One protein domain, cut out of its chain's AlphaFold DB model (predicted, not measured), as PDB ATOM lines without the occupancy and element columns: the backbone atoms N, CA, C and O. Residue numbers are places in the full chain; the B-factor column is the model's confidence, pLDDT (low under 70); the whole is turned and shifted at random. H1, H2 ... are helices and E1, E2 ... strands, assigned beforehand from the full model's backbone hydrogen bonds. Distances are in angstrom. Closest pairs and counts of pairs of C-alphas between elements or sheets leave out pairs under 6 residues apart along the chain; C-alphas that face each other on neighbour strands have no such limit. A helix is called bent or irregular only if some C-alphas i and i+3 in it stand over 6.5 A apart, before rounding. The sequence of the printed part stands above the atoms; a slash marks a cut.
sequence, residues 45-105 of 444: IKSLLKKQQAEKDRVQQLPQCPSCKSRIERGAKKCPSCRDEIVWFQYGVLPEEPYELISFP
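This is residues 45 to 105 of the 444 residues of an uncharacterized protein of Gimesia sp (UniProt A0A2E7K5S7). A single straight helix, H1, sticks out with its residues 45 to 57 as a long arm from a small compact body, which is made of a looped stretch, residues 62 to 84, and a two-stranded hairpin, E1 and E2. The looped stretch leads from the end of H1 to the hairpin, and the hairpin's turn sticks out as well, with residues 92 to 97. The printed part has 61 residues, with one named helix and two named strands in the order H1, E1, E2; the two strands form one antiparallel sheet of order E1 - E2. The class is mixed, helices and strands, but under half of the residues, 27 of the 61, are in named elements. The whole is loose, with a radius of gyration of the C-alphas of 13.9 A, and spans 45 by 30 by 14 A, only just flat, with the arm making the length.

The printed part opens with H1, residues 45 to 61, which is not bent. Residues 45 to 57 of it stand free: no C-alpha 8 or more residues away along the chain comes within 10 A of theirs. In H1 every O i to N i+4 pair is within hydrogen-bond range. A long link of 23 residues, 62 to 84, follows H1 and has no named element. It ends at E1, residues 85 to 89. After E1 a short link of 10 residues, 90 to 99, leads to E2, residues 100 to 104. Residues 92 to 97 of this link stand free. E1 and E2 are a hairpin of antiparallel neighbour strands, with 149 degrees between their N-to-C directions. C-alphas that face each other are, for instance, those of Ile 86 and Ser 103, 5.1 A apart, and those of Phe 89 and Glu 100, 5.4 A apart. N of Val 87 and O of Ile 102 are within hydrogen-bond range at 3.1 A, and so are N of Glu 100 and O of Phe 89 at 3.2 A. H1 and E2 are apart.

H1 begins at Ile 45, with its C-alpha at (103.844, 95.937, 66.299), and ends at Gln 61, with its C-alpha at (85.772, 82.765, 76.089). Its first and last C-alphas are 24.4 A apart. The C-alphas of residues 62 to 84 lie 3 to 14 A from the mean of all C-alphas. E1, five residues from Glu 85 to Phe 89, measures 12.7 A from first to last C-alpha. In the link after it, C-alpha 94 is at (69.685, 89.640, 79.211). E2, five residues from Glu 100 to Phe 104, measures 12.9 A and ends with C-alpha 104 at (72.278, 65.266, 70.939). Pro 105 is the last printed residue.

The two C-alphas farthest apart are those of Ile 45 and Pro 105, the first and last printed residues, at 45.1 A. Without the stretches that stand free, the body has 42 residues, spans 25 by 22 by 14 A and has a radius of gyration of 9.1 A. The printed part has no cut. The link from H1 to E1 is long, and the link from E1 to E2 is short but not tight. The mean pLDDT of the printed part is 77.9. It is under 70 in 17 residues, 89 to 105, and its mean is 92 in H1, 74 in E1 and 52 in E2.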
ATOM      1  N   ILE A  45     103.609  97.242  65.657       95.38
ATOM      2  CA  ILE A  45     103.844  95.937  66.299       95.38
ATOM      3  C   ILE A  45     103.012  95.804  67.581       95.38
ATOM      4  O   ILE A  45     102.342  94.789  67.790       95.38
ATOM      5  N   LYS A  46     102.981  96.839  68.434       95.38
ATOM      6  CA  LYS A  46     102.141  96.838  69.645       95.38
ATOM      7  C   LYS A  46     100.654  96.699  69.315       95.38
ATOM      8  O   LYS A  46      99.936  96.014  70.043       95.38
ATOM      9  N   SER A  47     100.181  97.324  68.237       94.75
ATOM     10  CA  SER A  47      98.785  97.210  67.799       94.75
ATOM     11  C   SER A  47      98.445  95.792  67.317       94.75
ATOM     12  O   SER A  47      97.387  95.263  67.664       94.75
ATOM     13  N   LEU A  48      99.362  95.138  66.598       95.69
ATOM     14  CA  LEU A  48      99.200  93.764  66.123       95.69
ATOM     15  C   LEU A  48      99.203  92.766  67.283       95.69
ATOM     16  O   LEU A  48      98.333  91.897  67.341       95.69
ATOM     17  N   LEU A  49     100.110  92.933  68.249       95.12
ATOM     18  CA  LEU A  49     100.142  92.106  69.457       95.12
ATOM     19  C   LEU A  49      98.853  92.244  70.275       95.12
ATOM     20  O   LEU A  49      98.309  91.239  70.727       95.12
ATOM     21  N   LYS A  50      98.309  93.462  70.405       94.69
ATOM     22  CA  LYS A  50      97.006  93.680  71.055       94.69
ATOM     23  C   LYS A  50      95.867  92.968  70.326       94.69
ATOM     24  O   LYS A  50      95.038  92.347  70.983       94.69
ATOM     25  N   LYS A  51      95.835  93.007  68.987       93.56
ATOM     26  CA  LYS A  51      94.831  92.280  68.189       93.56
ATOM     27  C   LYS A  51      94.947  90.764  68.368       93.56
ATOM     28  O   LYS A  51      93.935  90.103  68.568       93.56
ATOM     29  N   GLN A  52      96.165  90.217  68.351       94.25
ATOM     30  CA  GLN A  52      96.385  88.787  68.587       94.25
ATOM     31  C   GLN A  52      95.984  88.363  70.001       94.25
ATOM     32  O   GLN A  52      95.419  87.284  70.175       94.25
ATOM     33  N   GLN A  53      96.257  89.198  71.006       94.44
ATOM     34  CA  GLN A  53      95.851  88.916  72.379       94.44
ATOM     35  C   GLN A  53      94.326  88.938  72.523       94.44
ATOM     36  O   GLN A  53      93.762  87.982  73.040       94.44
ATOM     37  N   ALA A  54      93.654  89.952  71.967       91.25
ATOM     38  CA  ALA A  54      92.195  90.034  71.973       91.25
ATOM     39  C   ALA A  54      91.539  88.825  71.285       91.25
ATOM     40  O   ALA A  54      90.535  88.310  71.768       91.25
ATOM     41  N   GLU A  55      92.125  88.327  70.194       90.19
ATOM     42  CA  GLU A  55      91.628  87.131  69.510       90.19
ATOM     43  C   GLU A  55      91.840  85.854  70.338       90.19
ATOM     44  O   GLU A  55      90.949  85.008  70.411       90.19
ATOM     45  N   LYS A  56      92.984  85.718  71.022       92.12
ATOM     46  CA  LYS A  56      93.209  84.609  71.965       92.12
ATOM     47  C   LYS A  56      92.195  84.632  73.103       92.12
ATOM     48  O   LYS A  56      91.618  83.589  73.411       92.12
ATOM     49  N   ASP A  57      91.952  85.802  73.681       90.06
ATOM     50  CA  ASP A  57      90.994  85.975  74.771       90.06
ATOM     51  C   ASP A  57      89.567  85.668  74.281       90.06
ATOM     52  O   ASP A  57      88.835  84.921  74.934       90.06
ATOM     53  N   ARG A  58      89.205  86.120  73.070       91.75
ATOM     54  CA  ARG A  58      87.931  85.785  72.409       91.75
ATOM     55  C   ARG A  58      87.746  84.276  72.270       91.75
ATOM     56  O   ARG A  58      86.698  83.750  72.641       91.75
ATOM     57  N   VAL A  59      88.750  83.564  71.754       87.12
ATOM     58  CA  VAL A  59      88.688  82.105  71.552       87.12
ATOM     59  C   VAL A  59      88.616  81.354  72.886       87.12
ATOM     60  O   VAL A  59      87.910  80.349  72.988       87.12
ATOM     61  N   GLN A  60      89.292  81.839  73.931       87.69
ATOM     62  CA  GLN A  60      89.218  81.247  75.272       87.69
ATOM     63  C   GLN A  60      87.843  81.421  75.928       87.69
ATOM     64  O   GLN A  60      87.427  80.550  76.694       87.69
ATOM     65  N   GLN A  61      87.128  82.497  75.603       85.81
ATOM     66  CA  GLN A  61      85.772  82.765  76.089       85.81
ATOM     67  C   GLN A  61      84.680  82.012  75.315       85.81
ATOM     68  O   GLN A  61      83.523  82.002  75.740       85.81
ATOM     69  N   LEU A  62      85.009  81.360  74.193       88.75
ATOM     70  CA  LEU A  62      84.036  80.543  73.469       88.75
ATOM     71  C   LEU A  62      83.565  79.364  74.335       88.75
ATOM     72  O   LEU A  62      84.368  78.755  75.048       88.75
ATOM     73  N   PRO A  63      82.284  78.985  74.268       86.81
ATOM     74  CA  PRO A  63      81.782  77.839  75.010       86.81
ATOM     75  C   PRO A  63      82.386  76.529  74.496       86.81
ATOM     76  O   PRO A  63      82.852  76.426  73.358       86.81
ATOM     77  N   GLN A  64      82.397  75.521  75.364       89.69
ATOM     78  CA  GLN A  64      82.946  74.205  75.059       89.69
ATOM     79  C   GLN A  64      81.845  73.235  74.630       89.69
ATOM     80  O   GLN A  64      80.760  73.212  75.205       89.69
ATOM     81  N   CYS A  65      82.154  72.385  73.652       85.88
ATOM     82  CA  CYS A  65      81.312  71.263  73.265       85.88
ATOM     83  C   CYS A  65      81.058  70.343  74.470       85.88
ATOM     84  O   CYS A  65      82.031  69.907  75.092       85.88
ATOM     85  N   PRO A  66      79.805  69.970  74.780       82.06
ATOM     86  CA  PRO A  66      79.526  69.065  75.892       82.06
ATOM     87  C   PRO A  66      80.188  67.698  75.699       82.06
ATOM     88  O   PRO A  66      80.784  67.188  76.651       82.06
ATOM     89  N   SER A  67      80.162  67.180  74.462       84.44
ATOM     90  CA  SER A  67      80.716  65.878  74.076       84.44
ATOM     91  C   SER A  67      82.244  65.828  74.094       84.44
ATOM     92  O   SER A  67      82.820  64.950  74.729       84.44
ATOM     93  N   CYS A  68      82.926  66.745  73.391       89.88
ATOM     94  CA  CYS A  68      84.378  66.653  73.158       89.88
ATOM     95  C   CYS A  68      85.200  67.827  73.710       89.88
ATOM     96  O   CYS A  68      86.403  67.894  73.470       89.88
ATOM     97  N   LYS A  69      84.570  68.770  74.421       90.69
ATOM     98  CA  LYS A  69      85.194  69.939  75.074       90.69
ATOM     99  C   LYS A  69      85.921  70.937  74.159       90.69
ATOM    100  O   LYS A  69      86.497  71.904  74.654       90.69
ATOM    101  N   SER A  70      85.861  70.780  72.835       92.31
ATOM    102  CA  SER A  70      86.405  71.761  71.885       92.31
ATOM    103  C   SER A  70      85.634  73.082  71.954       92.31
ATOM    104  O   SER A  70      84.425  73.079  72.171       92.31
ATOM    105  N   ARG A  71      86.311  74.214  71.742       91.50
ATOM    106  CA  ARG A  71      85.677  75.541  71.684       91.50
ATOM    107  C   ARG A  71      84.804  75.654  70.427       91.50
ATOM    108  O   ARG A  71      85.244  75.253  69.351       91.50
ATOM    109  N   ILE A  72      83.583  76.171  70.558       89.81
ATOM    110  CA  ILE A  72      82.615  76.288  69.456       89.81
ATOM    111  C   ILE A  72      82.220  77.756  69.263       89.81
ATOM    112  O   ILE A  72      81.901  78.454  70.224       89.81
ATOM    113  N   GLU A  73      82.213  78.221  68.013       89.25
ATOM    114  CA  GLU A  73      81.719  79.555  67.662       89.25
ATOM    115  C   GLU A  73      80.210  79.692  67.906       89.25
ATOM    116  O   GLU A  73      79.432  78.799  67.563       89.25
ATOM    117  N   ARG A  74      79.783  80.830  68.471       81.81
ATOM    118  CA  ARG A  74      78.363  81.120  68.728       81.81
ATOM    119  C   ARG A  74      77.548  81.029  67.433       81.81
ATOM    120  O   ARG A  74      77.888  81.665  66.442       81.81
ATOM    121  N   GLY A  75      76.475  80.235  67.456       81.44
ATOM    122  CA  GLY A  75      75.600  79.994  66.300       81.44
ATOM    123  C   GLY A  75      76.002  78.814  65.403       81.44
ATOM    124  O   GLY A  75      75.283  78.504  64.450       81.44
ATOM    125  N   ALA A  76      77.103  78.112  65.693       84.94
ATOM    126  CA  ALA A  76      77.472  76.912  64.946       84.94
ATOM    127  C   ALA A  76      76.462  75.775  65.184       84.94
ATOM    128  O   ALA A  76      76.235  75.366  66.319       84.94
ATOM    129  N   LYS A  77      75.886  75.221  64.110       86.69
ATOM    130  CA  LYS A  77      74.912  74.111  64.189       86.69
ATOM    131  C   LYS A  77      75.546  72.761  64.531       86.69
ATOM    132  O   LYS A  77      74.852  71.850  64.967       86.69
ATOM    133  N   LYS A  78      76.847  72.606  64.283       88.44
ATOM    134  CA  LYS A  78      77.596  71.368  64.523       88.44
ATOM    135  C   LYS A  78      78.949  71.676  65.138       88.44
ATOM    136  O   LYS A  78      79.567  72.687  64.806       88.44
ATOM    137  N   CYS A  79      79.425  70.784  65.997       88.31
ATOM    138  CA  CYS A  79      80.769  70.871  66.545       88.31
ATOM    139  C   CYS A  79      81.814  70.621  65.438       88.31
ATOM    140  O   CYS A  79      81.737  69.593  64.764       88.31
ATOM    141  N   PRO A  80      82.825  71.488  65.248       86.62
ATOM    142  CA  PRO A  80      83.843  71.281  64.217       86.62
ATOM    143  C   PRO A  80      84.733  70.056  64.489       86.62
ATOM    144  O   PRO A  80      85.270  69.475  63.550       86.62
ATOM    145  N   SER A  81      84.872  69.645  65.755       92.00
ATOM    146  CA  SER A  81      85.722  68.517  66.150       92.00
ATOM    147  C   SER A  81      84.991  67.172  66.113       92.00
ATOM    148  O   SER A  81      85.459  66.260  65.440       92.00
ATOM    149  N   CYS A  82      83.850  67.030  66.804       89.19
ATOM    150  CA  CYS A  82      83.120  65.752  66.873       89.19
ATOM    151  C   CYS A  82      81.937  65.637  65.903       89.19
ATOM    152  O   CYS A  82      81.388  64.552  65.765       89.19
ATOM    153  N   ARG A  83      81.560  66.721  65.212       87.69
ATOM    154  CA  ARG A  83      80.407  66.805  64.291       87.69
ATOM    155  C   ARG A  83      79.022  66.644  64.923       87.69
ATOM    156  O   ARG A  83      78.045  66.765  64.184       87.69
ATOM    157  N   ASP A  84      78.934  66.479  66.243       82.50
ATOM    158  CA  ASP A  84      77.657  66.445  66.961       82.50
ATOM    159  C   ASP A  84      76.839  67.709  66.698       82.50
ATOM    160  O   ASP A  84      77.385  68.814  66.582       82.50
ATOM    161  N   GLU A  85      75.523  67.535  66.613       79.56
ATOM    162  CA  GLU A  85      74.585  68.636  66.458       79.56
ATOM    163  C   GLU A  85      74.498  69.428  67.763       79.56
ATOM    164  O   GLU A  85      74.332  68.871  68.852       79.56
ATOM    165  N   ILE A  86      74.668  70.742  67.639       80.75
ATOM    166  CA  ILE A  86      74.725  71.667  68.760       80.75
ATOM    167  C   ILE A  86      73.456  72.496  68.758       80.75
ATOM    168  O   ILE A  86      73.198  73.268  67.831       80.75
ATOM    169  N   VAL A  87      72.691  72.367  69.836       76.56
ATOM    170  CA  VAL A  87      71.553  73.236  70.101       76.56
ATOM    171  C   VAL A  87      72.006  74.301  71.088       76.56
ATOM    172  O   VAL A  87      72.424  73.999  72.206       76.56
ATOM    173  N   TRP A  88      71.949  75.553  70.640       74.19
ATOM    174  CA  TRP A  88      72.221  76.719  71.469       74.19
ATOM    175  C   TRP A  88      70.961  77.061  72.247       74.19
ATOM    176  O   TRP A  88      69.967  77.470  71.645       74.19
ATOM    177  N   PHE A  89      70.997  76.900  73.565       59.69
ATOM    178  CA  PHE A  89      69.913  77.351  74.422       59.69
ATOM    179  C   PHE A  89      70.308  78.689  75.045       59.69
ATOM    180  O   PHE A  89      71.274  78.770  75.803       59.69
ATOM    181  N   GLN A  90      69.608  79.762  74.668       54.16
ATOM    182  CA  GLN A  90      69.773  81.062  75.312       54.16
ATOM    183  C   GLN A  90      68.868  81.099  76.541       54.16
ATOM    184  O   GLN A  90      67.645  81.145  76.409       54.16
ATOM    185  N   TYR A  91      69.467  81.053  77.728       45.09
ATOM    186  CA  TYR A  91      68.764  81.350  78.968       45.09
ATOM    187  C   TYR A  91      68.663  82.878  79.093       45.09
ATOM    188  O   TYR A  91      69.674  83.562  79.203       45.09
ATOM    189  N   GLY A  92      67.448  83.424  79.018       42.97
ATOM    190  CA  GLY A  92      67.174  84.820  79.375       42.97
ATOM    191  C   GLY A  92      67.221  85.868  78.249       42.97
ATOM    192  O   GLY A  92      67.815  85.697  77.186       42.97
ATOM    193  N   VAL A  93      66.539  86.987  78.524       45.81
ATOM    194  CA  VAL A  93      66.441  88.214  77.699       45.81
ATOM    195  C   VAL A  93      67.657  89.135  77.915       45.81
ATOM    196  O   VAL A  93      67.826  90.123  77.201       45.81
ATOM    197  N   LEU A  94      68.524  88.820  78.882       43.62
ATOM    198  CA  LEU A  94      69.685  89.640  79.211       43.62
ATOM    199  C   LEU A  94      70.910  89.250  78.360       43.62
ATOM    200  O   LEU A  94      71.203  88.067  78.199       43.62
ATOM    201  N   PRO A  95      71.640  90.234  77.807       49.66
ATOM    202  CA  PRO A  95      72.699  90.009  76.819       49.66
ATOM    203  C   PRO A  95      74.001  89.383  77.361       49.66
ATOM    204  O   PRO A  95      74.908  89.126  76.566       49.66
ATOM    205  N   GLU A  96      74.121  89.134  78.670       49.56
ATOM    206  CA  GLU A  96      75.413  88.852  79.320       49.56
ATOM    207  C   GLU A  96      75.593  87.430  79.895       49.56
ATOM    208  O   GLU A  96      76.708  87.099  80.297       49.56
ATOM    209  N   GLU A  97      74.589  86.543  79.864       49.56
ATOM    210  CA  GLU A  97      74.715  85.185  80.438       49.56
ATOM    211  C   GLU A  97      74.941  84.050  79.411       49.56
ATOM    212  O   GLU A  97      74.544  84.152  78.243       49.56
ATOM    213  N   PRO A  98      75.666  82.975  79.800       50.31
ATOM    214  CA  PRO A  98      76.231  82.009  78.869       50.31
ATOM    215  C   PRO A  98      75.184  81.012  78.366       50.31
ATOM    216  O   PRO A  98      74.494  80.352  79.133       50.31
ATOM    217  N   TYR A  99      75.128  80.850  77.046       53.59
ATOM    218  CA  TYR A  99      74.395  79.772  76.390       53.59
ATOM    219  C   TYR A  99      74.791  78.412  76.972       53.59
ATOM    220  O   TYR A  99      75.980  78.080  77.011       53.59
ATOM    221  N   GLU A 100      73.807  77.594  77.336       53.56
ATOM    222  CA  GLU A 100      74.056  76.188  77.629       53.56
ATOM    223  C   GLU A 100      73.979  75.409  76.312       53.56
ATOM    224  O   GLU A 100      73.000  75.504  75.561       53.56
ATOM    225  N   LEU A 101      75.052  74.688  75.974       50.66
ATOM    226  CA  LEU A 101      75.054  73.814  74.806       50.66
ATOM    227  C   LEU A 101      74.501  72.454  75.208       50.66
ATOM    228  O   LEU A 101      75.050  71.788  76.083       50.66
ATOM    229  N   ILE A 102      73.482  72.001  74.487       58.22
ATOM    230  CA  ILE A 102      73.010  70.620  74.554       58.22
ATOM    231  C   ILE A 102      73.467  69.924  73.273       58.22
ATOM    232  O   ILE A 102      73.180  70.384  72.165       58.22
ATOM    233  N   SER A 103      74.205  68.824  73.422       45.28
ATOM    234  CA  SER A 103      74.595  67.951  72.315       45.28
ATOM    235  C   SER A 103      73.682  66.734  72.287       45.28
ATOM    236  O   SER A 103      73.638  65.972  73.255       45.28
ATOM    237  N   PHE A 104      72.985  66.520  71.174       51.12
ATOM    238  CA  PHE A 104      72.278  65.266  70.939       51.12
ATOM    239  C   PHE A 104      73.239  64.284  70.266       51.12
ATOM    240  O   PHE A 104      73.719  64.582  69.171       51.12
ATOM    241  N   PRO A 105      73.532  63.122  70.881       58.00
ATOM    242  CA  PRO A 105      74.338  62.107  70.226       58.00
ATOM    243  C   PRO A 105      73.615  61.661  68.957       58.00
ATOM    244  O   PRO A 105      72.481  61.175  69.019       58.00
TER     245      PRO A 105